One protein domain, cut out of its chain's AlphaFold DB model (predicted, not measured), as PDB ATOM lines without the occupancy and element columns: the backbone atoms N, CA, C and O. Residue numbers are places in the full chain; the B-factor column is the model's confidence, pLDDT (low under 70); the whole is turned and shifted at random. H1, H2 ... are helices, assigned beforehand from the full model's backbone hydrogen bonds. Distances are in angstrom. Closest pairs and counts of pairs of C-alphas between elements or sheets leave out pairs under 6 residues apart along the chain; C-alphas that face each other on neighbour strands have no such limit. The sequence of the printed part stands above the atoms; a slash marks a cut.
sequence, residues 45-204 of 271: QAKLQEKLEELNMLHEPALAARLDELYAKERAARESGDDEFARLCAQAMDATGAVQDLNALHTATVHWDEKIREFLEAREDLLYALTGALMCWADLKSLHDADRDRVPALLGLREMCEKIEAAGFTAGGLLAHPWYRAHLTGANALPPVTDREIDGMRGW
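Overview. This is residues 45 to 204 of the 271 residues of an uncharacterized protein of Spirochaetes bacterium (UniProt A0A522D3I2). One long helix, H3, runs as a spine through a rod of helices: H1 and H2 fold back and forth beside its first part in a loose up-and-down bundle, and H4 folds back along its last part. The small helices H5 and H6 lie beside the spine's later half, H7 lies near H4 and H5, and residues 45 to 55 of H1 stick out at one end. The printed part has 160 residues with seven named helices, H1 to H7 in chain order, and no named strand; the class is all helix. It is only just extended, close to loose, with a radius of gyration of the C-alphas of 22.9 A, and spans 83 by 27 by 22 A.

Arrangement. H3, residues 102 to 142, touches H2, residues 83 to 97, with its residues 105 to 116 alone; the closest C-alphas, of Ala 92 and Trp 112, are 5.8 A apart. This hairpin has a shallow tilt of 11 degrees, opposite ways. H1, residues 45 to 79, touches H2 with residues 67 to 78 alone, closest at the C-alphas of Glu 74 and Ala 86, 4.5 A, in a hairpin at a shallow tilt of 18 degrees. H1 and H3 are close but not clearly touching, the closest C-alphas, of Asn 56 and Leu 102, being 7.4 A apart. H4, residues 147 to 166, forms a hairpin with H3 at a shallow tilt of 25 degrees, touching its residues 126 to 140; the closest C-alphas, of Ala 133 and Leu 157, are 4.8 A apart. H5, residues 171 to 176, only just touches H3, with 3 pairs of C-alphas within 8 A, the closest Leu 130 and Ala 171 at 6.4 A, about perpendicular at 74 degrees. H6, residues 178 to 183, and H5 touch only at the corner, and only just, with 3 pairs of C-alphas within 8 A; the closest, of Leu 175 and Arg 181, are 5.9 A apart. H7, residues 195 to 202, is near H4. Every O i to N i+4 pair is within hydrogen-bond range in H2, H3, H5, H6 and H7; in H1 it is 29 of 31 and in H4 14 of 16.

Along the chain. H3 measures 59.1 A from C-alpha 102 at (4.464, -0.753, -4.421) to C-alpha 142 at (7.966, -57.173, -21.712). H1, 50.6 A, begins at (12.198, 14.851, 3.681) and has a kink of 25 degrees near residue 59. H4 measures 28.4 A and H2 20.5 A; H7 ends at C-alpha 202 at (-5.219, -53.692, -7.445).

Size, cuts and confidence. The C-alphas of Ala 46 and Asp 145, the two farthest apart, are 83.3 A apart. The printed part has no cut; the link from H6 to H7 is long, with 11 residues. Mean pLDDT of the printed part is 71.4, and 60 residues are under 70, among them 45 to 64 and 184 to 204.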
ATOM      1  N   GLN A  45      13.300  15.744   4.061       56.69
ATOM      2  CA  GLN A  45      12.198  14.851   3.681       56.69
ATOM      3  C   GLN A  45      11.848  14.917   2.181       56.69
ATOM      4  O   GLN A  45      11.510  13.895   1.597       56.69
ATOM      5  N   ALA A  46      12.028  16.077   1.540       56.56
ATOM      6  CA  ALA A  46      11.785  16.272   0.109       56.56
ATOM      7  C   ALA A  46      12.733  15.456  -0.797       56.56
ATOM      8  O   ALA A  46      12.279  14.845  -1.757       56.56
ATOM      9  N   LYS A  47      14.030  15.368  -0.464       49.44
ATOM     10  CA  LYS A  47      15.010  14.580  -1.241       49.44
ATOM     11  C   LYS A  47      14.833  13.070  -1.072       49.44
ATOM     12  O   LYS A  47      15.164  12.295  -1.966       49.44
ATOM     13  N   LEU A  48      14.330  12.640   0.085       53.84
ATOM     14  CA  LEU A  48      13.939  11.248   0.303       53.84
ATOM     15  C   LEU A  48      12.743  10.876  -0.584       53.84
ATOM     16  O   LEU A  48      12.696   9.773  -1.118       53.84
ATOM     17  N   GLN A  49      11.797  11.804  -0.731       54.62
ATOM     18  CA  GLN A  49      10.590  11.636  -1.535       54.62
ATOM     19  C   GLN A  49      10.925  11.562  -3.031       54.62
ATOM     20  O   GLN A  49      10.517  10.610  -3.684       54.62
ATOM     21  N   GLU A  50      11.794  12.450  -3.518       55.78
ATOM     22  CA  GLU A  50      12.319  12.441  -4.893       55.78
ATOM     23  C   GLU A  50      13.039  11.121  -5.237       55.78
ATOM     24  O   GLU A  50      12.772  10.503  -6.264       55.78
ATOM     25  N   LYS A  51      13.891  10.603  -4.342       53.88
ATOM     26  CA  LYS A  51      14.554   9.305  -4.569       53.88
ATOM     27  C   LYS A  51      13.628   8.092  -4.448       53.88
ATOM     28  O   LYS A  51      13.899   7.053  -5.050       53.88
ATOM     29  N   LEU A  52      12.574   8.173  -3.634       53.91
ATOM     30  CA  LEU A  52      11.537   7.139  -3.595       53.91
ATOM     31  C   LEU A  52      10.739   7.136  -4.901       53.91
ATOM     32  O   LEU A  52      10.464   6.062  -5.421       53.91
ATOM     33  N   GLU A  53      10.436   8.309  -5.455       55.09
ATOM     34  CA  GLU A  53       9.811   8.453  -6.772       55.09
ATOM     35  C   GLU A  53      10.711   7.902  -7.892       55.09
ATOM     36  O   GLU A  53      10.228   7.129  -8.716       55.09
ATOM     37  N   GLU A  54      12.025   8.168  -7.877       51.91
ATOM     38  CA  GLU A  54      12.980   7.558  -8.825       51.91
ATOM     39  C   GLU A  54      12.999   6.022  -8.751       51.91
ATOM     40  O   GLU A  54      13.000   5.348  -9.782       51.91
ATOM     41  N   LEU A  55      12.995   5.445  -7.543       51.00
ATOM     42  CA  LEU A  55      12.932   3.989  -7.364       51.00
ATOM     43  C   LEU A  55      11.587   3.417  -7.826       51.00
ATOM     44  O   LEU A  55      11.552   2.351  -8.438       51.00
ATOM     45  N   ASN A  56      10.489   4.130  -7.580       50.09
ATOM     46  CA  ASN A  56       9.158   3.737  -8.030       50.09
ATOM     47  C   ASN A  56       9.060   3.716  -9.565       50.09
ATOM     48  O   ASN A  56       8.516   2.761 -10.119       50.09
ATOM     49  N   MET A  57       9.679   4.681 -10.258       48.72
ATOM     50  CA  MET A  57       9.738   4.704 -11.728       48.72
ATOM     51  C   MET A  57      10.512   3.522 -12.335       48.72
ATOM     52  O   MET A  57      10.287   3.165 -13.489       48.72
ATOM     53  N   LEU A  58      11.410   2.882 -11.578       50.28
ATOM     54  CA  LEU A  58      12.099   1.658 -12.008       50.28
ATOM     55  C   LEU A  58      11.271   0.387 -11.746       50.28
ATOM     56  O   LEU A  58      11.503  -0.637 -12.389       50.28
ATOM     57  N   HIS A  59      10.308   0.437 -10.822       53.66
ATOM     58  CA  HIS A  59       9.469  -0.703 -10.449       53.66
ATOM     59  C   HIS A  59       8.227  -0.869 -11.335       53.66
ATOM     60  O   HIS A  59       7.815  -2.005 -11.573       53.66
ATOM     61  N   GLU A  60       7.665   0.211 -11.882       53.41
ATOM     62  CA  GLU A  60       6.507   0.141 -12.790       53.41
ATOM     63  C   GLU A  60       6.769  -0.670 -14.082       53.41
ATOM     64  O   GLU A  60       5.946  -1.526 -14.414       53.41
ATOM     65  N   PRO A  61       7.910  -0.520 -14.791       57.03
ATOM     66  CA  PRO A  61       8.211  -1.347 -15.963       57.03
ATOM     67  C   PRO A  61       8.413  -2.828 -15.617       57.03
ATOM     68  O   PRO A  61       8.040  -3.704 -16.394       57.03
ATOM     69  N   ALA A  62       8.983  -3.116 -14.442       61.25
ATOM     70  CA  ALA A  62       9.166  -4.483 -13.959       61.25
ATOM     71  C   ALA A  62       7.825  -5.145 -13.598       61.25
ATOM     72  O   ALA A  62       7.644  -6.338 -13.839       61.25
ATOM     73  N   LEU A  63       6.869  -4.368 -13.077       62.59
ATOM     74  CA  LEU A  63       5.502  -4.822 -12.833       62.59
ATOM     75  C   LEU A  63       4.764  -5.126 -14.139       62.59
ATOM     76  O   LEU A  63       4.160  -6.190 -14.256       62.59
ATOM     77  N   ALA A  64       4.811  -4.209 -15.109       66.81
ATOM     78  CA  ALA A  64       4.168  -4.406 -16.405       66.81
ATOM     79  C   ALA A  64       4.697  -5.679 -17.086       66.81
ATOM     80  O   ALA A  64       3.912  -6.544 -17.464       66.81
ATOM     81  N   ALA A  65       6.022  -5.861 -17.099       72.56
ATOM     82  CA  ALA A  65       6.649  -7.071 -17.619       72.56
ATOM     83  C   ALA A  65       6.208  -8.345 -16.873       72.56
ATOM     84  O   ALA A  65       6.045  -9.396 -17.493       72.56
ATOM     85  N   ARG A  66       5.988  -8.273 -15.552       75.06
ATOM     86  CA  ARG A  66       5.526  -9.428 -14.768       75.06
ATOM     87  C   ARG A  66       4.072  -9.782 -15.058       75.06
ATOM     88  O   ARG A  66       3.752 -10.963 -15.168       75.06
ATOM     89  N   LEU A  67       3.198  -8.785 -15.181       79.12
ATOM     90  CA  LEU A  67       1.812  -9.011 -15.590       79.12
ATOM     91  C   LEU A  67       1.764  -9.605 -16.998       79.12
ATOM     92  O   LEU A  67       1.073 -10.598 -17.198       79.12
ATOM     93  N   ASP A  68       2.558  -9.080 -17.933       82.62
ATOM     94  CA  ASP A  68       2.683  -9.631 -19.287       82.62
ATOM     95  C   ASP A  68       3.147 -11.097 -19.269       82.62
ATOM     96  O   ASP A  68       2.608 -11.934 -19.995       82.62
ATOM     97  N   GLU A  69       4.102 -11.444 -18.400       84.56
ATOM     98  CA  GLU A  69       4.545 -12.828 -18.212       84.56
ATOM     99  C   GLU A  69       3.422 -13.725 -17.670       84.56
ATOM    100  O   GLU A  69       3.246 -14.847 -18.150       84.56
ATOM    101  N   LEU A  70       2.645 -13.251 -16.692       85.25
ATOM    102  CA  LEU A  70       1.500 -13.995 -16.165       85.25
ATOM    103  C   LEU A  70       0.413 -14.183 -17.230       85.25
ATOM    104  O   LEU A  70      -0.097 -15.294 -17.358       85.25
ATOM    105  N   TYR A  71       0.119 -13.162 -18.042       87.19
ATOM    106  CA  TYR A  71      -0.802 -13.274 -19.180       87.19
ATOM    107  C   TYR A  71      -0.307 -14.290 -20.213       87.19
ATOM    108  O   TYR A  71      -1.090 -15.094 -20.721       87.19
ATOM    109  N   ALA A  72       0.993 -14.285 -20.517       87.12
ATOM    110  CA  ALA A  72       1.584 -15.240 -21.447       87.12
ATOM    111  C   ALA A  72       1.479 -16.683 -20.924       87.12
ATOM    112  O   ALA A  72       1.089 -17.579 -21.675       87.12
ATOM    113  N   LYS A  73       1.775 -16.906 -19.636       87.12
ATOM    114  CA  LYS A  73       1.642 -18.221 -18.987       87.12
ATOM    115  C   LYS A  73       0.197 -18.696 -18.940       87.12
ATOM    116  O   LYS A  73      -0.072 -19.847 -19.260       87.12
ATOM    117  N   GLU A  74      -0.727 -17.807 -18.591       92.69
ATOM    118  CA  GLU A  74      -2.156 -18.103 -18.516       92.69
ATOM    119  C   GLU A  74      -2.715 -18.538 -19.871       92.69
ATOM    120  O   GLU A  74      -3.382 -19.568 -19.984       92.69
ATOM    121  N   ARG A  75      -2.351 -17.807 -20.926       89.25
ATOM    122  CA  ARG A  75      -2.737 -18.141 -22.291       89.25
ATOM    123  C   ARG A  75      -2.160 -19.484 -22.736       89.25
ATOM    124  O   ARG A  75      -2.901 -20.305 -23.272       89.25
ATOM    125  N   ALA A  76      -0.871 -19.721 -22.494       84.00
ATOM    126  CA  ALA A  76      -0.229 -20.994 -22.823       84.00
ATOM    127  C   ALA A  76      -0.871 -22.173 -22.066       84.00
ATOM    128  O   ALA A  76      -1.056 -23.257 -22.626       84.00
ATOM    129  N   ALA A  77      -1.268 -21.959 -20.809       83.81
ATOM    130  CA  ALA A  77      -1.990 -22.944 -20.012       83.81
ATOM    131  C   ALA A  77      -3.359 -23.274 -20.632       83.81
ATOM    132  O   ALA A  77      -3.665 -24.440 -20.868       83.81
ATOM    133  N   ARG A  78      -4.148 -22.266 -21.025       87.62
ATOM    134  CA  ARG A  78      -5.427 -22.499 -21.723       87.62
ATOM    135  C   ARG A  78      -5.253 -23.226 -23.052       87.62
ATOM    136  O   ARG A  78      -6.001 -24.153 -23.348       87.62
ATOM    137  N   GLU A  79      -4.273 -22.819 -23.856       84.38
ATOM    138  CA  GLU A  79      -3.989 -23.439 -25.158       84.38
ATOM    139  C   GLU A  79      -3.569 -24.913 -25.013       84.38
ATOM    140  O   GLU A  79      -3.860 -25.724 -25.892       84.38
ATOM    141  N   SER A  80      -2.951 -25.280 -23.885       73.25
ATOM    142  CA  SER A  80      -2.583 -26.663 -23.552       73.25
ATOM    143  C   SER A  80      -3.669 -27.451 -22.801       73.25
ATOM    144  O   SER A  80      -3.459 -28.627 -22.499       73.25
ATOM    145  N   GLY A  81      -4.839 -26.852 -22.541       76.94
ATOM    146  CA  GLY A  81      -5.945 -27.490 -21.814       76.94
ATOM    147  C   GLY A  81      -5.672 -27.667 -20.318       76.94
ATOM    148  O   GLY A  81      -6.156 -28.612 -19.700       76.94
ATOM    149  N   ASP A  82      -4.841 -26.797 -19.756       83.88
ATOM    150  CA  ASP A  82      -4.406 -26.800 -18.368       83.88
ATOM    151  C   ASP A  82      -5.149 -25.733 -17.553       83.88
ATOM    152  O   ASP A  82      -4.615 -24.683 -17.179       83.88
ATOM    153  N   ASP A  83      -6.427 -26.009 -17.303       86.88
ATOM    154  CA  ASP A  83      -7.349 -25.060 -16.673       86.88
ATOM    155  C   ASP A  83      -6.948 -24.707 -15.230       86.88
ATOM    156  O   ASP A  83      -7.216 -23.600 -14.756       86.88
ATOM    157  N   GLU A  84      -6.282 -25.622 -14.519       89.31
ATOM    158  CA  GLU A  84      -5.833 -25.389 -13.146       89.31
ATOM    159  C   GLU A  84      -4.704 -24.363 -13.084       89.31
ATOM    160  O   GLU A  84      -4.783 -23.416 -12.294       89.31
ATOM    161  N   PHE A  85      -3.690 -24.513 -13.941       89.12
ATOM    162  CA  PHE A  85      -2.590 -23.559 -14.008       89.12
ATOM    163  C   PHE A  85      -3.049 -22.216 -14.579       89.12
ATOM    164  O   PHE A  85      -2.687 -21.170 -14.041       89.12
ATOM    165  N   ALA A  86      -3.927 -22.230 -15.590       90.88
ATOM    166  CA  ALA A  86      -4.543 -21.015 -16.117       90.88
ATOM    167  C   ALA A  86      -5.276 -20.242 -15.009       90.88
ATOM    168  O   ALA A  86      -5.068 -19.042 -14.827       90.88
ATOM    169  N   ARG A  87      -6.081 -20.938 -14.195       94.12
ATOM    170  CA  ARG A  87      -6.775 -20.329 -13.053       94.12
ATOM    171  C   ARG A  87      -5.802 -19.779 -12.012       94.12
ATOM    172  O   ARG A  87      -6.059 -18.707 -11.469       94.12
ATOM    173  N   LEU A  88      -4.705 -20.482 -11.726       93.81
ATOM    174  CA  LEU A  88      -3.687 -20.009 -10.785       93.81
ATOM    175  C   LEU A  88      -3.024 -18.716 -11.284       93.81
ATOM    176  O   LEU A  88      -2.917 -17.751 -10.528       93.81
ATOM    177  N   CYS A  89      -2.644 -18.664 -12.564       91.19
ATOM    178  CA  CYS A  89      -2.105 -17.454 -13.180       91.19
ATOM    179  C   CYS A  89      -3.130 -16.312 -13.184       91.19
ATOM    180  O   CYS A  89      -2.768 -15.186 -12.855       91.19
ATOM    181  N   ALA A  90      -4.408 -16.588 -13.466       92.44
ATOM    182  CA  ALA A  90      -5.477 -15.591 -13.396       92.44
ATOM    183  C   ALA A  90      -5.635 -14.993 -11.991       92.44
ATOM    184  O   ALA A  90      -5.673 -13.775 -11.840       92.44
ATOM    185  N   GLN A  91      -5.622 -15.829 -10.950       93.62
ATOM    186  CA  GLN A  91      -5.660 -15.357  -9.562       93.62
ATOM    187  C   GLN A  91      -4.441 -14.497  -9.207       93.62
ATOM    188  O   GLN A  91      -4.587 -13.484  -8.522       93.62
ATOM    189  N   ALA A  92      -3.251 -14.874  -9.685       90.38
ATOM    190  CA  ALA A  92      -2.039 -14.086  -9.493       90.38
ATOM    191  C   ALA A  92      -2.127 -12.722 -10.198       90.38
ATOM    192  O   ALA A  92      -1.736 -11.710  -9.615       90.38
ATOM    193  N   MET A  93      -2.679 -12.674 -11.415       89.50
ATOM    194  CA  MET A  93      -2.907 -11.426 -12.152       89.50
ATOM    195  C   MET A  93      -3.891 -10.513 -11.427       89.50
ATOM    196  O   MET A  93      -3.564  -9.351 -11.201       89.50
ATOM    197  N   ASP A  94      -5.045 -11.031 -11.004       89.25
ATOM    198  CA  ASP A  94      -6.068 -10.248 -10.302       89.25
ATOM    199  C   ASP A  94      -5.533  -9.682  -8.981       89.25
ATOM    200  O   ASP A  94      -5.703  -8.502  -8.670       89.25
ATOM    201  N   ALA A  95      -4.829 -10.515  -8.212       86.25
ATOM    202  CA  ALA A  95      -4.258 -10.117  -6.933       86.25
ATOM    203  C   ALA A  95      -3.105  -9.115  -7.075       86.25
ATOM    204  O   ALA A  95      -2.909  -8.298  -6.183       86.25
ATOM    205  N   THR A  96      -2.346  -9.169  -8.171       82.38
ATOM    206  CA  THR A  96      -1.215  -8.259  -8.414       82.38
ATOM    207  C   THR A  96      -1.690  -6.953  -9.061       82.38
ATOM    208  O   THR A  96      -1.259  -5.875  -8.664       82.38
ATOM    209  N   GLY A  97      -2.633  -7.018 -10.005       78.25
ATOM    210  CA  GLY A  97      -3.167  -5.857 -10.722       78.25
ATOM    211  C   GLY A  97      -4.051  -4.936  -9.873       78.25
ATOM    212  O   GLY A  97      -4.192  -3.758 -10.195       78.25
ATOM    213  N   ALA A  98      -4.624  -5.437  -8.774       77.62
ATOM    214  CA  ALA A  98      -5.446  -4.642  -7.858       77.62
ATOM    215  C   ALA A  98      -4.635  -3.802  -6.848       77.62
ATOM    216  O   ALA A  98      -5.210  -2.971  -6.140       77.62
ATOM    217  N   VAL A  99      -3.318  -4.012  -6.742       75.06
ATOM    218  CA  VAL A  99      -2.492  -3.398  -5.695       75.06
ATOM    219  C   VAL A  99      -1.825  -2.124  -6.206       75.06
ATOM    220  O   VAL A  99      -0.992  -2.156  -7.103       75.06
ATOM    221  N   GLN A 100      -2.175  -0.991  -5.594       70.75
ATOM    222  CA  GLN A 100      -1.633   0.330  -5.943       70.75
ATOM    223  C   GLN A 100      -0.376   0.705  -5.137       70.75
ATOM    224  O   GLN A 100       0.405   1.546  -5.573       70.75
ATOM    225  N   ASP A 101      -0.172   0.099  -3.962       73.81
ATOM    226  CA  ASP A 101       1.016   0.333  -3.133       73.81
ATOM    227  C   ASP A 101       2.169  -0.585  -3.554       73.81
ATOM    228  O   ASP A 101       2.033  -1.806  -3.558       73.81
ATOM    229  N   LEU A 102       3.332  -0.010  -3.856       65.75
ATOM    230  CA  LEU A 102       4.464  -0.753  -4.421       65.75
ATOM    231  C   LEU A 102       5.100  -1.765  -3.451       65.75
ATOM    232  O   LEU A 102       5.611  -2.795  -3.895       65.75
ATOM    233  N   ASN A 103       5.063  -1.531  -2.133       63.00
ATOM    234  CA  ASN A 103       5.580  -2.508  -1.165       63.00
ATOM    235  C   ASN A 103       4.614  -3.691  -1.014       63.00
ATOM    236  O   ASN A 103       5.050  -4.847  -0.941       63.00
ATOM    237  N   ALA A 104       3.311  -3.406  -0.963       65.88
ATOM    238  CA  ALA A 104       2.267  -4.424  -0.950       65.88
ATOM    239  C   ALA A 104       2.287  -5.239  -2.247       65.88
ATOM    240  O   ALA A 104       2.183  -6.462  -2.207       65.88
ATOM    241  N   LEU A 105       2.517  -4.574  -3.378       67.81
ATOM    242  CA  LEU A 105       2.630  -5.188  -4.690       67.81
ATOM    243  C   LEU A 105       3.821  -6.140  -4.753       67.81
ATOM    244  O   LEU A 105       3.640  -7.301  -5.087       67.81
ATOM    245  N   HIS A 106       5.017  -5.690  -4.360       68.19
ATOM    246  CA  HIS A 106       6.201  -6.553  -4.316       68.19
ATOM    247  C   HIS A 106       5.970  -7.791  -3.443       68.19
ATOM    248  O   HIS A 106       6.334  -8.902  -3.821       68.19
ATOM    249  N   THR A 107       5.332  -7.607  -2.286       71.31
ATOM    250  CA  THR A 107       5.003  -8.714  -1.379       71.31
ATOM    251  C   THR A 107       4.005  -9.681  -2.022       71.31
ATOM    252  O   THR A 107       4.203 -10.892  -1.946       71.31
ATOM    253  N   ALA A 108       2.979  -9.167  -2.706       74.88
ATOM    254  CA  ALA A 108       2.021  -9.980  -3.447       74.88
ATOM    255  C   ALA A 108       2.694 -10.753  -4.590       74.88
ATOM    256  O   ALA A 108       2.463 -11.951  -4.723       74.88
ATOM    257  N   THR A 109       3.564 -10.106  -5.369       74.06
ATOM    258  CA  THR A 109       4.297 -10.750  -6.466       74.06
ATOM    259  C   THR A 109       5.184 -11.879  -5.952       74.06
ATOM    260  O   THR A 109       5.077 -12.990  -6.448       74.06
ATOM    261  N   VAL A 110       5.997 -11.642  -4.916       74.75
ATOM    262  CA  VAL A 110       6.871 -12.682  -4.339       74.75
ATOM    263  C   VAL A 110       6.059 -13.877  -3.839       74.75
ATOM    264  O   VAL A 110       6.405 -15.020  -4.124       74.75
ATOM    265  N   HIS A 111       4.951 -13.618  -3.144       81.88
ATOM    266  CA  HIS A 111       4.052 -14.665  -2.657       81.88
ATOM    267  C   HIS A 111       3.440 -15.498  -3.790       81.88
ATOM    268  O   HIS A 111       3.364 -16.723  -3.705       81.88
ATOM    269  N   TRP A 112       2.997 -14.851  -4.870       86.56
ATOM    270  CA  TRP A 112       2.426 -15.551  -6.020       86.56
ATOM    271  C   TRP A 112       3.470 -16.293  -6.847       86.56
ATOM    272  O   TRP A 112       3.176 -17.373  -7.355       86.56
ATOM    273  N   ASP A 113       4.686 -15.764  -6.937       81.50
ATOM    274  CA  ASP A 113       5.812 -16.433  -7.581       81.50
ATOM    275  C   ASP A 113       6.164 -17.727  -6.850       81.50
ATOM    276  O   ASP A 113       6.369 -18.760  -7.485       81.50
ATOM    277  N   GLU A 114       6.171 -17.686  -5.517       82.69
ATOM    278  CA  GLU A 114       6.378 -18.862  -4.683       82.69
ATOM    279  C   GLU A 114       5.264 -19.893  -4.866       82.69
ATOM    280  O   GLU A 114       5.558 -21.047  -5.162       82.69
ATOM    281  N   LYS A 115       3.994 -19.481  -4.833       88.75
ATOM    282  CA  LYS A 115       2.865 -20.388  -5.094       88.75
ATOM    283  C   LYS A 115       2.901 -21.029  -6.478       88.75
ATOM    284  O   LYS A 115       2.593 -22.209  -6.621       88.75
ATOM    285  N   ILE A 116       3.228 -20.251  -7.508       86.38
ATOM    286  CA  ILE A 116       3.352 -20.756  -8.881       86.38
ATOM    287  C   ILE A 116       4.503 -21.758  -8.963       86.38
ATOM    288  O   ILE A 116       4.354 -22.800  -9.594       86.38
ATOM    289  N   ARG A 117       5.632 -21.466  -8.312       85.75
ATOM    290  CA  ARG A 117       6.777 -22.374  -8.238       85.75
ATOM    291  C   ARG A 117       6.413 -23.682  -7.536       85.75
ATOM    292  O   ARG A 117       6.625 -24.731  -8.124       85.75
ATOM    293  N   GLU A 118       5.815 -23.624  -6.349       89.00
ATOM    294  CA  GLU A 118       5.369 -24.810  -5.600       89.00
ATOM    295  C   GLU A 118       4.385 -25.663  -6.411       89.00
ATOM    296  O   GLU A 118       4.483 -26.888  -6.432       89.00
ATOM    297  N   PHE A 119       3.455 -25.015  -7.121       89.12
ATOM    298  CA  PHE A 119       2.521 -25.705  -8.006       89.12
ATOM    299  C   PHE A 119       3.247 -26.448  -9.135       89.12
ATOM    300  O   PHE A 119       2.918 -27.597  -9.421       89.12
ATOM    301  N   LEU A 120       4.233 -25.810  -9.774       83.75
ATOM    302  CA  LEU A 120       5.015 -26.429 -10.846       83.75
ATOM    303  C   LEU A 120       5.899 -27.569 -10.326       83.75
ATOM    304  O   LEU A 120       5.903 -28.633 -10.936       83.75
ATOM    305  N   GLU A 121       6.568 -27.385  -9.186       85.88
ATOM    306  CA  GLU A 121       7.396 -28.413  -8.535       85.88
ATOM    307  C   GLU A 121       6.559 -29.661  -8.203       85.88
ATOM    308  O   GLU A 121       6.893 -30.768  -8.628       85.88
ATOM    309  N   ALA A 122       5.401 -29.490  -7.556       87.06
ATOM    310  CA  ALA A 122       4.492 -30.600  -7.261       87.06
ATOM    311  C   ALA A 122       4.008 -31.313  -8.537       87.06
ATOM    312  O   ALA A 122       3.779 -32.527  -8.553       87.06
ATOM    313  N   ARG A 123       3.853 -30.567  -9.633       84.25
ATOM    314  CA  ARG A 123       3.436 -31.124 -10.917       84.25
ATOM    315  C   ARG A 123       4.532 -31.935 -11.593       84.25
ATOM    316  O   ARG A 123       4.237 -32.984 -12.168       84.25
ATOM    317  N   GLU A 124       5.769 -31.456 -11.530       83.38
ATOM    318  CA  GLU A 124       6.948 -32.167 -12.019       83.38
ATOM    319  C   GLU A 124       7.153 -33.476 -11.250       83.38
ATOM    320  O   GLU A 124       7.358 -34.517 -11.876       83.38
ATOM    321  N   ASP A 125       6.973 -33.463  -9.927       85.81
ATOM    322  CA  ASP A 125       7.018 -34.671  -9.094       85.81
ATOM    323  C   ASP A 125       5.955 -35.699  -9.516       85.81
ATOM    324  O   ASP A 125       6.235 -36.897  -9.640       85.81
ATOM    325  N   LEU A 126       4.733 -35.237  -9.804       84.19
ATOM    326  CA  LEU A 126       3.659 -36.090 -10.321       84.19
ATOM    327  C   LEU A 126       3.966 -36.640 -11.716       84.19
ATOM    328  O   LEU A 126       3.682 -37.807 -11.987       84.19
ATOM    329  N   LEU A 127       4.557 -35.835 -12.602       79.69
ATOM    330  CA  LEU A 127       4.977 -36.280 -13.933       79.69
ATOM    331  C   LEU A 127       6.095 -37.326 -13.834       79.69
ATOM    332  O   LEU A 127       6.079 -38.316 -14.570       79.69
ATOM    333  N   TYR A 128       7.036 -37.140 -12.910       82.44
ATOM    334  CA  TYR A 128       8.093 -38.103 -12.624       82.44
ATOM    335  C   TYR A 128       7.515 -39.429 -12.118       82.44
ATOM    336  O   TYR A 128       7.827 -40.484 -12.673       82.44
ATOM    337  N   ALA A 129       6.617 -39.381 -11.128       78.69
ATOM    338  CA  ALA A 129       5.942 -40.570 -10.610       78.69
ATOM    339  C   ALA A 129       5.142 -41.285 -11.710       78.69
ATOM    340  O   ALA A 129       5.235 -42.503 -11.861       78.69
ATOM    341  N   LEU A 130       4.415 -40.531 -12.539       78.94
ATOM    342  CA  LEU A 130       3.655 -41.078 -13.659       78.94
ATOM    343  C   LEU A 130       4.556 -41.759 -14.696       78.94
ATOM    344  O   LEU A 130       4.257 -42.861 -15.151       78.94
ATOM    345  N   THR A 131       5.677 -41.130 -15.042       75.50
ATOM    346  CA  THR A 131       6.660 -41.691 -15.978       75.50
ATOM    347  C   THR A 131       7.272 -42.974 -15.418       75.50
ATOM    348  O   THR A 131       7.356 -43.975 -16.128       75.50
ATOM    349  N   GLY A 132       7.627 -42.982 -14.130       76.00
ATOM    350  CA  GLY A 132       8.119 -44.171 -13.436       76.00
ATOM    351  C   GLY A 132       7.103 -45.316 -13.449       76.00
ATOM    352  O   GLY A 132       7.457 -46.444 -13.783       76.00
ATOM    353  N   ALA A 133       5.828 -45.021 -13.177       75.75
ATOM    354  CA  ALA A 133       4.752 -46.006 -13.258       75.75
ATOM    355  C   ALA A 133       4.622 -46.596 -14.676       75.75
ATOM    356  O   ALA A 133       4.551 -47.813 -14.840       75.75
ATOM    357  N   LEU A 134       4.656 -45.757 -15.717       70.44
ATOM    358  CA  LEU A 134       4.594 -46.219 -17.106       70.44
ATOM    359  C   LEU A 134       5.787 -47.100 -17.495       70.44
ATOM    360  O   LEU A 134       5.598 -48.108 -18.176       70.44
ATOM    361  N   MET A 135       6.999 -46.753 -17.052       73.81
ATOM    362  CA  MET A 135       8.195 -47.564 -17.295       73.81
ATOM    363  C   MET A 135       8.091 -48.931 -16.620       73.81
ATOM    364  O   MET A 135       8.240 -49.951 -17.288       73.81
ATOM    365  N   CYS A 136       7.745 -48.969 -15.329       71.50
ATOM    366  CA  CYS A 136       7.569 -50.231 -14.611       71.50
ATOM    367  C   CYS A 136       6.478 -51.102 -15.250       71.50
ATOM    368  O   CYS A 136       6.611 -52.322 -15.318       71.50
ATOM    369  N   TRP A 137       5.406 -50.494 -15.758       71.56
ATOM    370  CA  TRP A 137       4.371 -51.216 -16.492       71.56
ATOM    371  C   TRP A 137       4.874 -51.780 -17.831       71.56
ATOM    372  O   TRP A 137       4.585 -52.935 -18.155       71.56
ATOM    373  N   ALA A 138       5.648 -51.005 -18.595       66.31
ATOM    374  CA  ALA A 138       6.248 -51.460 -19.849       66.31
ATOM    375  C   ALA A 138       7.219 -52.633 -19.625       66.31
ATOM    376  O   ALA A 138       7.191 -53.609 -20.384       66.31
ATOM    377  N   ASP A 139       8.006 -52.582 -18.549       67.88
ATOM    378  CA  ASP A 139       8.873 -53.682 -18.127       67.88
ATOM    379  C   ASP A 139       8.044 -54.937 -17.832       67.88
ATOM    380  O   ASP A 139       8.307 -56.002 -18.387       67.88
ATOM    381  N   LEU A 140       6.965 -54.818 -17.050       67.19
ATOM    382  CA  LEU A 140       6.082 -55.948 -16.738       67.19
ATOM    383  C   LEU A 140       5.441 -56.582 -17.974       67.19
ATOM    384  O   LEU A 140       5.291 -57.801 -18.016       67.19
ATOM    385  N   LYS A 141       5.060 -55.783 -18.977       64.81
ATOM    386  CA  LYS A 141       4.515 -56.299 -20.244       64.81
ATOM    387  C   LYS A 141       5.576 -57.003 -21.095       64.81
ATOM    388  O   LYS A 141       5.228 -57.900 -21.858       64.81
ATOM    389  N   SER A 142       6.838 -56.606 -20.962       62.66
ATOM    390  CA  SER A 142       7.966 -57.173 -21.712       62.66
ATOM    391  C   SER A 142       8.534 -58.440 -21.059       62.66
ATOM    392  O   SER A 142       9.197 -59.243 -21.718       62.66
ATOM    393  N   LEU A 143       8.264 -58.647 -19.768       64.31
ATOM    394  CA  LEU A 143       8.693 -59.818 -19.009       64.31
ATOM    395  C   LEU A 143       7.723 -60.994 -19.217       64.31
ATOM    396  O   LEU A 143       6.674 -61.097 -18.581       64.31
ATOM    397  N   HIS A 144       8.106 -61.925 -20.092       57.50
ATOM    398  CA  HIS A 144       7.417 -63.202 -20.294       57.50
ATOM    399  C   HIS A 144       7.738 -64.191 -19.154       57.50
ATOM    400  O   HIS A 144       8.674 -64.979 -19.258       57.50
ATOM    401  N   ASP A 145       6.975 -64.127 -18.059       53.78
ATOM    402  CA  ASP A 145       6.967 -65.100 -16.943       53.78
ATOM    403  C   ASP A 145       8.288 -65.278 -16.160       53.78
ATOM    404  O   ASP A 145       8.448 -66.214 -15.376       53.78
ATOM    405  N   ALA A 146       9.241 -64.352 -16.304       56.09
ATOM    406  CA  ALA A 146      10.450 -64.321 -15.482       56.09
ATOM    407  C   ALA A 146      10.163 -63.692 -14.103       56.09
ATOM    408  O   ALA A 146      10.296 -62.481 -13.914       56.09
ATOM    409  N   ASP A 147       9.789 -64.520 -13.122       59.03
ATOM    410  CA  ASP A 147       9.388 -64.085 -11.770       59.03
ATOM    411  C   ASP A 147      10.411 -63.175 -11.066       59.03
ATOM    412  O   ASP A 147      10.034 -62.264 -10.326       59.03
ATOM    413  N   ARG A 148      11.713 -63.378 -11.306       63.94
ATOM    414  CA  ARG A 148      12.789 -62.640 -10.623       63.94
ATOM    415  C   ARG A 148      12.793 -61.142 -10.941       63.94
ATOM    416  O   ARG A 148      12.990 -60.341 -10.031       63.94
ATOM    417  N   ASP A 149      12.564 -60.779 -12.198       64.94
ATOM    418  CA  ASP A 149      12.621 -59.386 -12.664       64.94
ATOM    419  C   ASP A 149      11.237 -58.718 -12.622       64.94
ATOM    420  O   ASP A 149      11.113 -57.493 -12.620       64.94
ATOM    421  N   ARG A 150      10.182 -59.529 -12.483       63.94
ATOM    422  CA  ARG A 150       8.797 -59.076 -12.335       63.94
ATOM    423  C   ARG A 150       8.527 -58.448 -10.966       63.94
ATOM    424  O   ARG A 150       7.785 -57.473 -10.871       63.94
ATOM    425  N   VAL A 151       9.129 -58.983  -9.901       70.12
ATOM    426  CA  VAL A 151       8.913 -58.501  -8.524       70.12
ATOM    427  C   VAL A 151       9.391 -57.051  -8.321       70.12
ATOM    428  O   VAL A 151       8.600 -56.253  -7.814       70.12
ATOM    429  N   PRO A 152      10.615 -56.650  -8.727       74.38
ATOM    430  CA  PRO A 152      11.051 -55.256  -8.624       74.38
ATOM    431  C   PRO A 152      10.168 -54.287  -9.413       74.38
ATOM    432  O   PRO A 152       9.826 -53.226  -8.897       74.38
ATOM    433  N   ALA A 153       9.748 -54.662 -10.626       66.38
ATOM    434  CA  ALA A 153       8.890 -53.823 -11.458       66.38
ATOM    435  C   ALA A 153       7.482 -53.651 -10.853       66.38
ATOM    436  O   ALA A 153       6.941 -52.548 -10.865       66.38
ATOM    437  N   LEU A 154       6.912 -54.696 -10.236       70.88
ATOM    438  CA  LEU A 154       5.654 -54.590  -9.482       70.88
ATOM    439  C   LEU A 154       5.777 -53.669  -8.261       70.88
ATOM    440  O   LEU A 154       4.880 -52.866  -8.009       70.88
ATOM    441  N   LEU A 155       6.872 -53.779  -7.503       74.38
ATOM    442  CA  LEU A 155       7.111 -52.921  -6.341       74.38
ATOM    443  C   LEU A 155       7.300 -51.457  -6.750       74.38
ATOM    444  O   LEU A 155       6.687 -50.586  -6.138       74.38
ATOM    445  N   GLY A 156       8.083 -51.197  -7.800       75.81
ATOM    446  CA  GLY A 156       8.278 -49.851  -8.340       75.81
ATOM    447  C   GLY A 156       6.976 -49.243  -8.863       75.81
ATOM    448  O   GLY A 156       6.649 -48.107  -8.530       75.81
ATOM    449  N   LEU A 157       6.177 -50.023  -9.596       75.75
ATOM    450  CA  LEU A 157       4.862 -49.593 -10.073       75.75
ATOM    451  C   LEU A 157       3.939 -49.206  -8.915       75.75
ATOM    452  O   LEU A 157       3.336 -48.135  -8.934       75.75
ATOM    453  N   ARG A 158       3.870 -50.054  -7.883       78.00
ATOM    454  CA  ARG A 158       3.074 -49.790  -6.684       78.00
ATOM    455  C   ARG A 158       3.533 -48.522  -5.968       78.00
ATOM    456  O   ARG A 158       2.694 -47.690  -5.650       78.00
ATOM    457  N   GLU A 159       4.834 -48.365  -5.741       85.69
ATOM    458  CA  GLU A 159       5.392 -47.187  -5.070       85.69
ATOM    459  C   GLU A 159       5.032 -45.892  -5.816       85.69
ATOM    460  O   GLU A 159       4.632 -44.904  -5.201       85.69
ATOM    461  N   MET A 160       5.135 -45.894  -7.147       82.00
ATOM    462  CA  MET A 160       4.808 -44.716  -7.950       82.00
ATOM    463  C   MET A 160       3.305 -44.413  -7.956       82.00
ATOM    464  O   MET A 160       2.921 -43.249  -7.844       82.00
ATOM    465  N   CYS A 161       2.447 -45.437  -8.009       78.69
ATOM    466  CA  CYS A 161       1.004 -45.255  -7.845       78.69
ATOM    467  C   CYS A 161       0.647 -44.720  -6.450       78.69
ATOM    468  O   CYS A 161      -0.141 -43.784  -6.353       78.69
ATOM    469  N   GLU A 162       1.264 -45.236  -5.384       84.88
ATOM    470  CA  GLU A 162       1.056 -44.751  -4.013       84.88
ATOM    471  C   GLU A 162       1.470 -43.274  -3.863       84.88
ATOM    472  O   GLU A 162       0.766 -42.512  -3.202       84.88
ATOM    473  N   LYS A 163       2.551 -42.827  -4.522       86.38
ATOM    474  CA  LYS A 163       2.945 -41.402  -4.552       86.38
ATOM    475  C   LYS A 163       1.898 -40.519  -5.237       86.38
ATOM    476  O   LYS A 163       1.580 -39.448  -4.727       86.38
ATOM    477  N   ILE A 164       1.345 -40.972  -6.361       82.25
ATOM    478  CA  ILE A 164       0.282 -40.258  -7.089       82.25
ATOM    479  C   ILE A 164      -0.994 -40.171  -6.236       82.25
ATOM    480  O   ILE A 164      -1.618 -39.113  -6.146       82.25
ATOM    481  N   GLU A 165      -1.356 -41.267  -5.570       86.31
ATOM    482  CA  GLU A 165      -2.533 -41.344  -4.700       86.31
ATOM    483  C   GLU A 165      -2.385 -40.496  -3.433       86.31
ATOM    484  O   GLU A 165      -3.339 -39.830  -3.030       86.31
ATOM    485  N   ALA A 166      -1.193 -40.455  -2.833       90.12
ATOM    486  CA  ALA A 166      -0.900 -39.602  -1.681       90.12
ATOM    487  C   ALA A 166      -1.064 -38.106  -2.001       90.12
ATOM    488  O   ALA A 166      -1.432 -37.326  -1.125       90.12
ATOM    489  N   ALA A 167      -0.844 -37.716  -3.258       86.44
ATOM    490  CA  ALA A 167      -1.095 -36.369  -3.757       86.44
ATOM    491  C   ALA A 167      -2.571 -36.110  -4.132       86.44
ATOM    492  O   ALA A 167      -2.911 -35.004  -4.544       86.44
ATOM    493  N   GLY A 168      -3.459 -37.103  -3.987       88.06
ATOM    494  CA  GLY A 168      -4.894 -36.985  -4.265       88.06
ATOM    495  C   GLY A 168      -5.301 -37.279  -5.711       88.06
ATOM    496  O   GLY A 168      -6.441 -37.007  -6.086       88.06
ATOM    497  N   PHE A 169      -4.403 -37.842  -6.521       86.69
ATOM    498  CA  PHE A 169      -4.647 -38.144  -7.932       86.69
ATOM    499  C   PHE A 169      -4.707 -39.656  -8.191       86.69
ATOM    500  O   PHE A 169      -4.431 -40.480  -7.326       86.69
ATOM    501  N   THR A 170      -5.061 -40.038  -9.419       83.31
ATOM    502  CA  THR A 170      -4.931 -41.419  -9.907       83.31
ATOM    503  C   THR A 170      -4.070 -41.433 -11.161       83.31
ATOM    504  O   THR A 170      -4.101 -40.484 -11.945       83.31
ATOM    505  N   ALA A 171      -3.317 -42.515 -11.389       76.19
ATOM    506  CA  ALA A 171      -2.478 -42.633 -12.582       76.19
ATOM    507  C   ALA A 171      -3.303 -42.506 -13.878       76.19
ATOM    508  O   ALA A 171      -2.916 -41.764 -14.775       76.19
ATOM    509  N   GLY A 172      -4.479 -43.148 -13.944       74.12
ATOM    510  CA  GLY A 172      -5.408 -43.021 -15.077       74.12
ATOM    511  C   GLY A 172      -5.898 -41.585 -15.287       74.12
ATOM    512  O   GLY A 172      -5.871 -41.080 -16.410       74.12
ATOM    513  N   GLY A 173      -6.245 -40.881 -14.203       77.88
ATOM    514  CA  GLY A 173      -6.624 -39.468 -14.256       77.88
ATOM    515  C   GLY A 173      -5.509 -38.568 -14.794       77.88
ATOM    516  O   GLY A 173      -5.769 -37.713 -15.640       77.88
ATOM    517  N   LEU A 174      -4.259 -38.794 -14.376       79.38
ATOM    518  CA  LEU A 174      -3.112 -38.041 -14.890       79.38
ATOM    519  C   LEU A 174      -2.810 -38.364 -16.362       79.38
ATOM    520  O   LEU A 174      -2.500 -37.455 -17.123       79.38
ATOM    521  N   LEU A 175      -2.953 -39.620 -16.805       76.38
ATOM    522  CA  LEU A 175      -2.793 -39.990 -18.225       76.38
ATOM    523  C   LEU A 175      -3.850 -39.348 -19.129       76.38
ATOM    524  O   LEU A 175      -3.569 -39.023 -20.286       76.38
ATOM    525  N   ALA A 176      -5.069 -39.181 -18.615       76.19
ATOM    526  CA  ALA A 176      -6.153 -38.516 -19.328       76.19
ATOM    527  C   ALA A 176      -5.976 -36.988 -19.380       76.19
ATOM    528  O   ALA A 176      -6.558 -36.338 -20.251       76.19
ATOM    529  N   HIS A 177      -5.172 -36.412 -18.485       76.06
ATOM    530  CA  HIS A 177      -4.981 -34.973 -18.398       76.06
ATOM    531  C   HIS A 177      -4.137 -34.440 -19.581       76.06
ATOM    532  O   HIS A 177      -3.013 -34.909 -19.796       76.06
ATOM    533  N   PRO A 178      -4.606 -33.408 -20.319       74.19
ATOM    534  CA  PRO A 178      -3.952 -32.900 -21.532       74.19
ATOM    535  C   PRO A 178      -2.483 -32.506 -21.341       74.19
ATOM    536  O   PRO A 178      -1.623 -32.936 -22.109       74.19
ATOM    537  N   TRP A 179      -2.189 -31.747 -20.279       79.62
ATOM    538  CA  TRP A 179      -0.828 -31.309 -19.961       79.62
ATOM    539  C   TRP A 179       0.148 -32.479 -19.769       79.62
ATOM    540  O   TRP A 179       1.164 -32.545 -20.455       79.62
ATOM    541  N   TYR A 180      -0.169 -33.444 -18.899       72.75
ATOM    542  CA  TYR A 180       0.701 -34.601 -18.658       72.75
ATOM    543  C   TYR A 180       0.882 -35.429 -19.930       72.75
ATOM    544  O   TYR A 180       2.000 -35.804 -20.272       72.75
ATOM    545  N   ARG A 181      -0.194 -35.634 -20.697       70.75
ATOM    546  CA  ARG A 181      -0.132 -36.346 -21.975       70.75
ATOM    547  C   ARG A 181       0.800 -35.678 -22.989       70.75
ATOM    548  O   ARG A 181       1.490 -36.385 -23.717       70.75
ATOM    549  N   ALA A 182       0.840 -34.347 -23.038       70.31
ATOM    550  CA  ALA A 182       1.745 -33.611 -23.922       70.31
ATOM    551  C   ALA A 182       3.226 -33.751 -23.520       70.31
ATOM    552  O   ALA A 182       4.097 -33.710 -24.388       70.31
ATOM    553  N   HIS A 183       3.508 -33.943 -22.227       71.19
ATOM    554  CA  HIS A 183       4.868 -34.063 -21.688       71.19
ATOM    555  C   HIS A 183       5.390 -35.508 -21.653       71.19
ATOM    556  O   HIS A 183       6.594 -35.728 -21.530       71.19
ATOM    557  N   LEU A 184       4.513 -36.499 -21.813       65.44
ATOM    558  CA  LEU A 184       4.896 -37.899 -21.973       65.44
ATOM    559  C   LEU A 184       5.341 -38.161 -23.421       65.44
ATOM    560  O   LEU A 184       4.537 -38.217 -24.358       65.44
ATOM    561  N   THR A 185       6.644 -38.348 -23.622       50.88
ATOM    562  CA  THR A 185       7.205 -38.724 -24.923       50.88
ATOM    563  C   THR A 185       6.647 -40.085 -25.359       50.88
ATOM    564  O   THR A 185       6.806 -41.093 -24.680       50.88
ATOM    565  N   GLY A 186       5.939 -40.125 -26.495       48.91
ATOM    566  CA  GLY A 186       5.317 -41.357 -27.005       48.91
ATOM    567  C   GLY A 186       3.826 -41.537 -26.687       48.91
ATOM    568  O   GLY A 186       3.298 -42.621 -26.913       48.91
ATOM    569  N   ALA A 187       3.105 -40.494 -26.256       42.81
ATOM    570  CA  ALA A 187       1.665 -40.540 -25.944       42.81
ATOM    571  C   ALA A 187       0.716 -40.970 -27.092       42.81
ATOM    572  O   ALA A 187      -0.469 -41.221 -26.856       42.81
ATOM    573  N   ASN A 188       1.217 -41.075 -28.327       42.38
ATOM    574  CA  ASN A 188       0.494 -41.670 -29.461       42.38
ATOM    575  C   ASN A 188       0.674 -43.198 -29.566       42.38
ATOM    576  O   ASN A 188      -0.023 -43.835 -30.350       42.38
ATOM    577  N   ALA A 189       1.605 -43.775 -28.805       38.81
ATOM    578  CA  ALA A 189       1.940 -45.197 -28.782       38.81
ATOM    579  C   ALA A 189       1.643 -45.870 -27.432       38.81
ATOM    580  O   ALA A 189       1.738 -47.092 -27.342       38.81
ATOM    581  N   LEU A 190       1.267 -45.105 -26.398       45.75
ATOM    582  CA  LEU A 190       0.725 -45.682 -25.171       45.75
ATOM    583  C   LEU A 190      -0.602 -46.369 -25.527       45.75
ATOM    584  O   LEU A 190      -1.522 -45.689 -25.999       45.75
ATOM    585  N   PRO A 191      -0.719 -47.700 -25.351       41.66
ATOM    586  CA  PRO A 191      -1.998 -48.377 -25.500       41.66
ATOM    587  C   PRO A 191      -3.019 -47.686 -24.593       41.66
ATOM    588  O   PRO A 191      -2.621 -47.120 -23.571       41.66
ATOM    589  N   PRO A 192      -4.322 -47.723 -24.908       43.38
ATOM    590  CA  PRO A 192      -5.328 -47.394 -23.915       43.38
ATOM    591  C   PRO A 192      -5.164 -48.392 -22.765       43.38
ATOM    592  O   PRO A 192      -5.712 -49.492 -22.809       43.38
ATOM    593  N   VAL A 193      -4.363 -48.036 -21.761       49.06
ATOM    594  CA  VAL A 193      -4.312 -48.747 -20.492       49.06
ATOM    595  C   VAL A 193      -5.648 -48.423 -19.861       49.06
ATOM    596  O   VAL A 193      -5.847 -47.361 -19.278       49.06
ATOM    597  N   THR A 194      -6.629 -49.274 -20.140       49.12
ATOM    598  CA  THR A 194      -7.976 -49.101 -19.613       49.12
ATOM    599  C   THR A 194      -7.882 -49.036 -18.095       49.12
ATOM    600  O   THR A 194      -7.108 -49.799 -17.517       49.12
ATOM    601  N   ASP A 195      -8.696 -48.206 -17.441       44.72
ATOM    602  CA  ASP A 195      -8.820 -48.191 -15.975       44.72
ATOM    603  C   ASP A 195      -8.996 -49.611 -15.408       44.72
ATOM    604  O   ASP A 195      -8.516 -49.921 -14.332       44.72
ATOM    605  N   ARG A 196      -9.549 -50.533 -16.208       45.16
ATOM    606  CA  ARG A 196      -9.644 -51.977 -15.952       45.16
ATOM    607  C   ARG A 196      -8.306 -52.719 -15.778       45.16
ATOM    608  O   ARG A 196      -8.268 -53.682 -15.021       45.16
ATOM    609  N   GLU A 197      -7.234 -52.347 -16.476       49.72
ATOM    610  CA  GLU A 197      -5.895 -52.928 -16.271       49.72
ATOM    611  C   GLU A 197      -5.232 -52.356 -15.005       49.72
ATOM    612  O   GLU A 197      -4.596 -53.114 -14.279       49.72
ATOM    613  N   ILE A 198      -5.449 -51.070 -14.694       49.84
ATOM    614  CA  ILE A 198      -4.968 -50.413 -13.460       49.84
ATOM    615  C   ILE A 198      -5.746 -50.915 -12.227       49.84
ATOM    616  O   ILE A 198      -5.154 -51.246 -11.203       49.84
ATOM    617  N   ASP A 199      -7.062 -51.076 -12.328       48.31
ATOM    618  CA  ASP A 199      -7.900 -51.706 -11.304       48.31
ATOM    619  C   ASP A 199      -7.614 -53.211 -11.200       48.31
ATOM    620  O   ASP A 199      -7.608 -53.780 -10.108       48.31
ATOM    621  N   GLY A 200      -7.285 -53.863 -12.320       46.22
ATOM    622  CA  GLY A 200      -6.790 -55.240 -12.352       46.22
ATOM    623  C   GLY A 200      -5.454 -55.416 -11.621       46.22
ATOM    624  O   GLY A 200      -5.227 -56.465 -11.021       46.22
ATOM    625  N   MET A 201      -4.605 -54.383 -11.587       46.47
ATOM    626  CA  MET A 201      -3.373 -54.366 -10.786       46.47
ATOM    627  C   MET A 201      -3.640 -54.272  -9.276       46.47
ATOM    628  O   MET A 201      -2.837 -54.781  -8.499       46.47
ATOM    629  N   ARG A 202      -4.763 -53.673  -8.849       41.97
ATOM    630  CA  ARG A 202      -5.219 -53.692  -7.445       41.97
ATOM    631  C   ARG A 202      -5.902 -55.011  -7.057       41.97
ATOM    632  O   ARG A 202      -5.975 -55.325  -5.874       41.97
ATOM    633  N   GLY A 203      -6.404 -55.767  -8.038       41.09
ATOM    634  CA  GLY A 203      -7.218 -56.971  -7.840       41.09
ATOM    635  C   GLY A 203      -6.523 -58.319  -8.071       41.09
ATOM    636  O   GLY A 203      -7.209 -59.342  -8.063       41.09
ATOM    637  N   TRP A 204      -5.207 -58.368  -8.299       38.34
ATOM    638  CA  TRP A 204      -4.494 -59.645  -8.456       38.34
ATOM    639  C   TRP A 204      -4.082 -60.218  -7.095       38.34
ATOM    640  O   TRP A 204      -3.651 -59.452  -6.233       38.34
TER     641      TRP A 204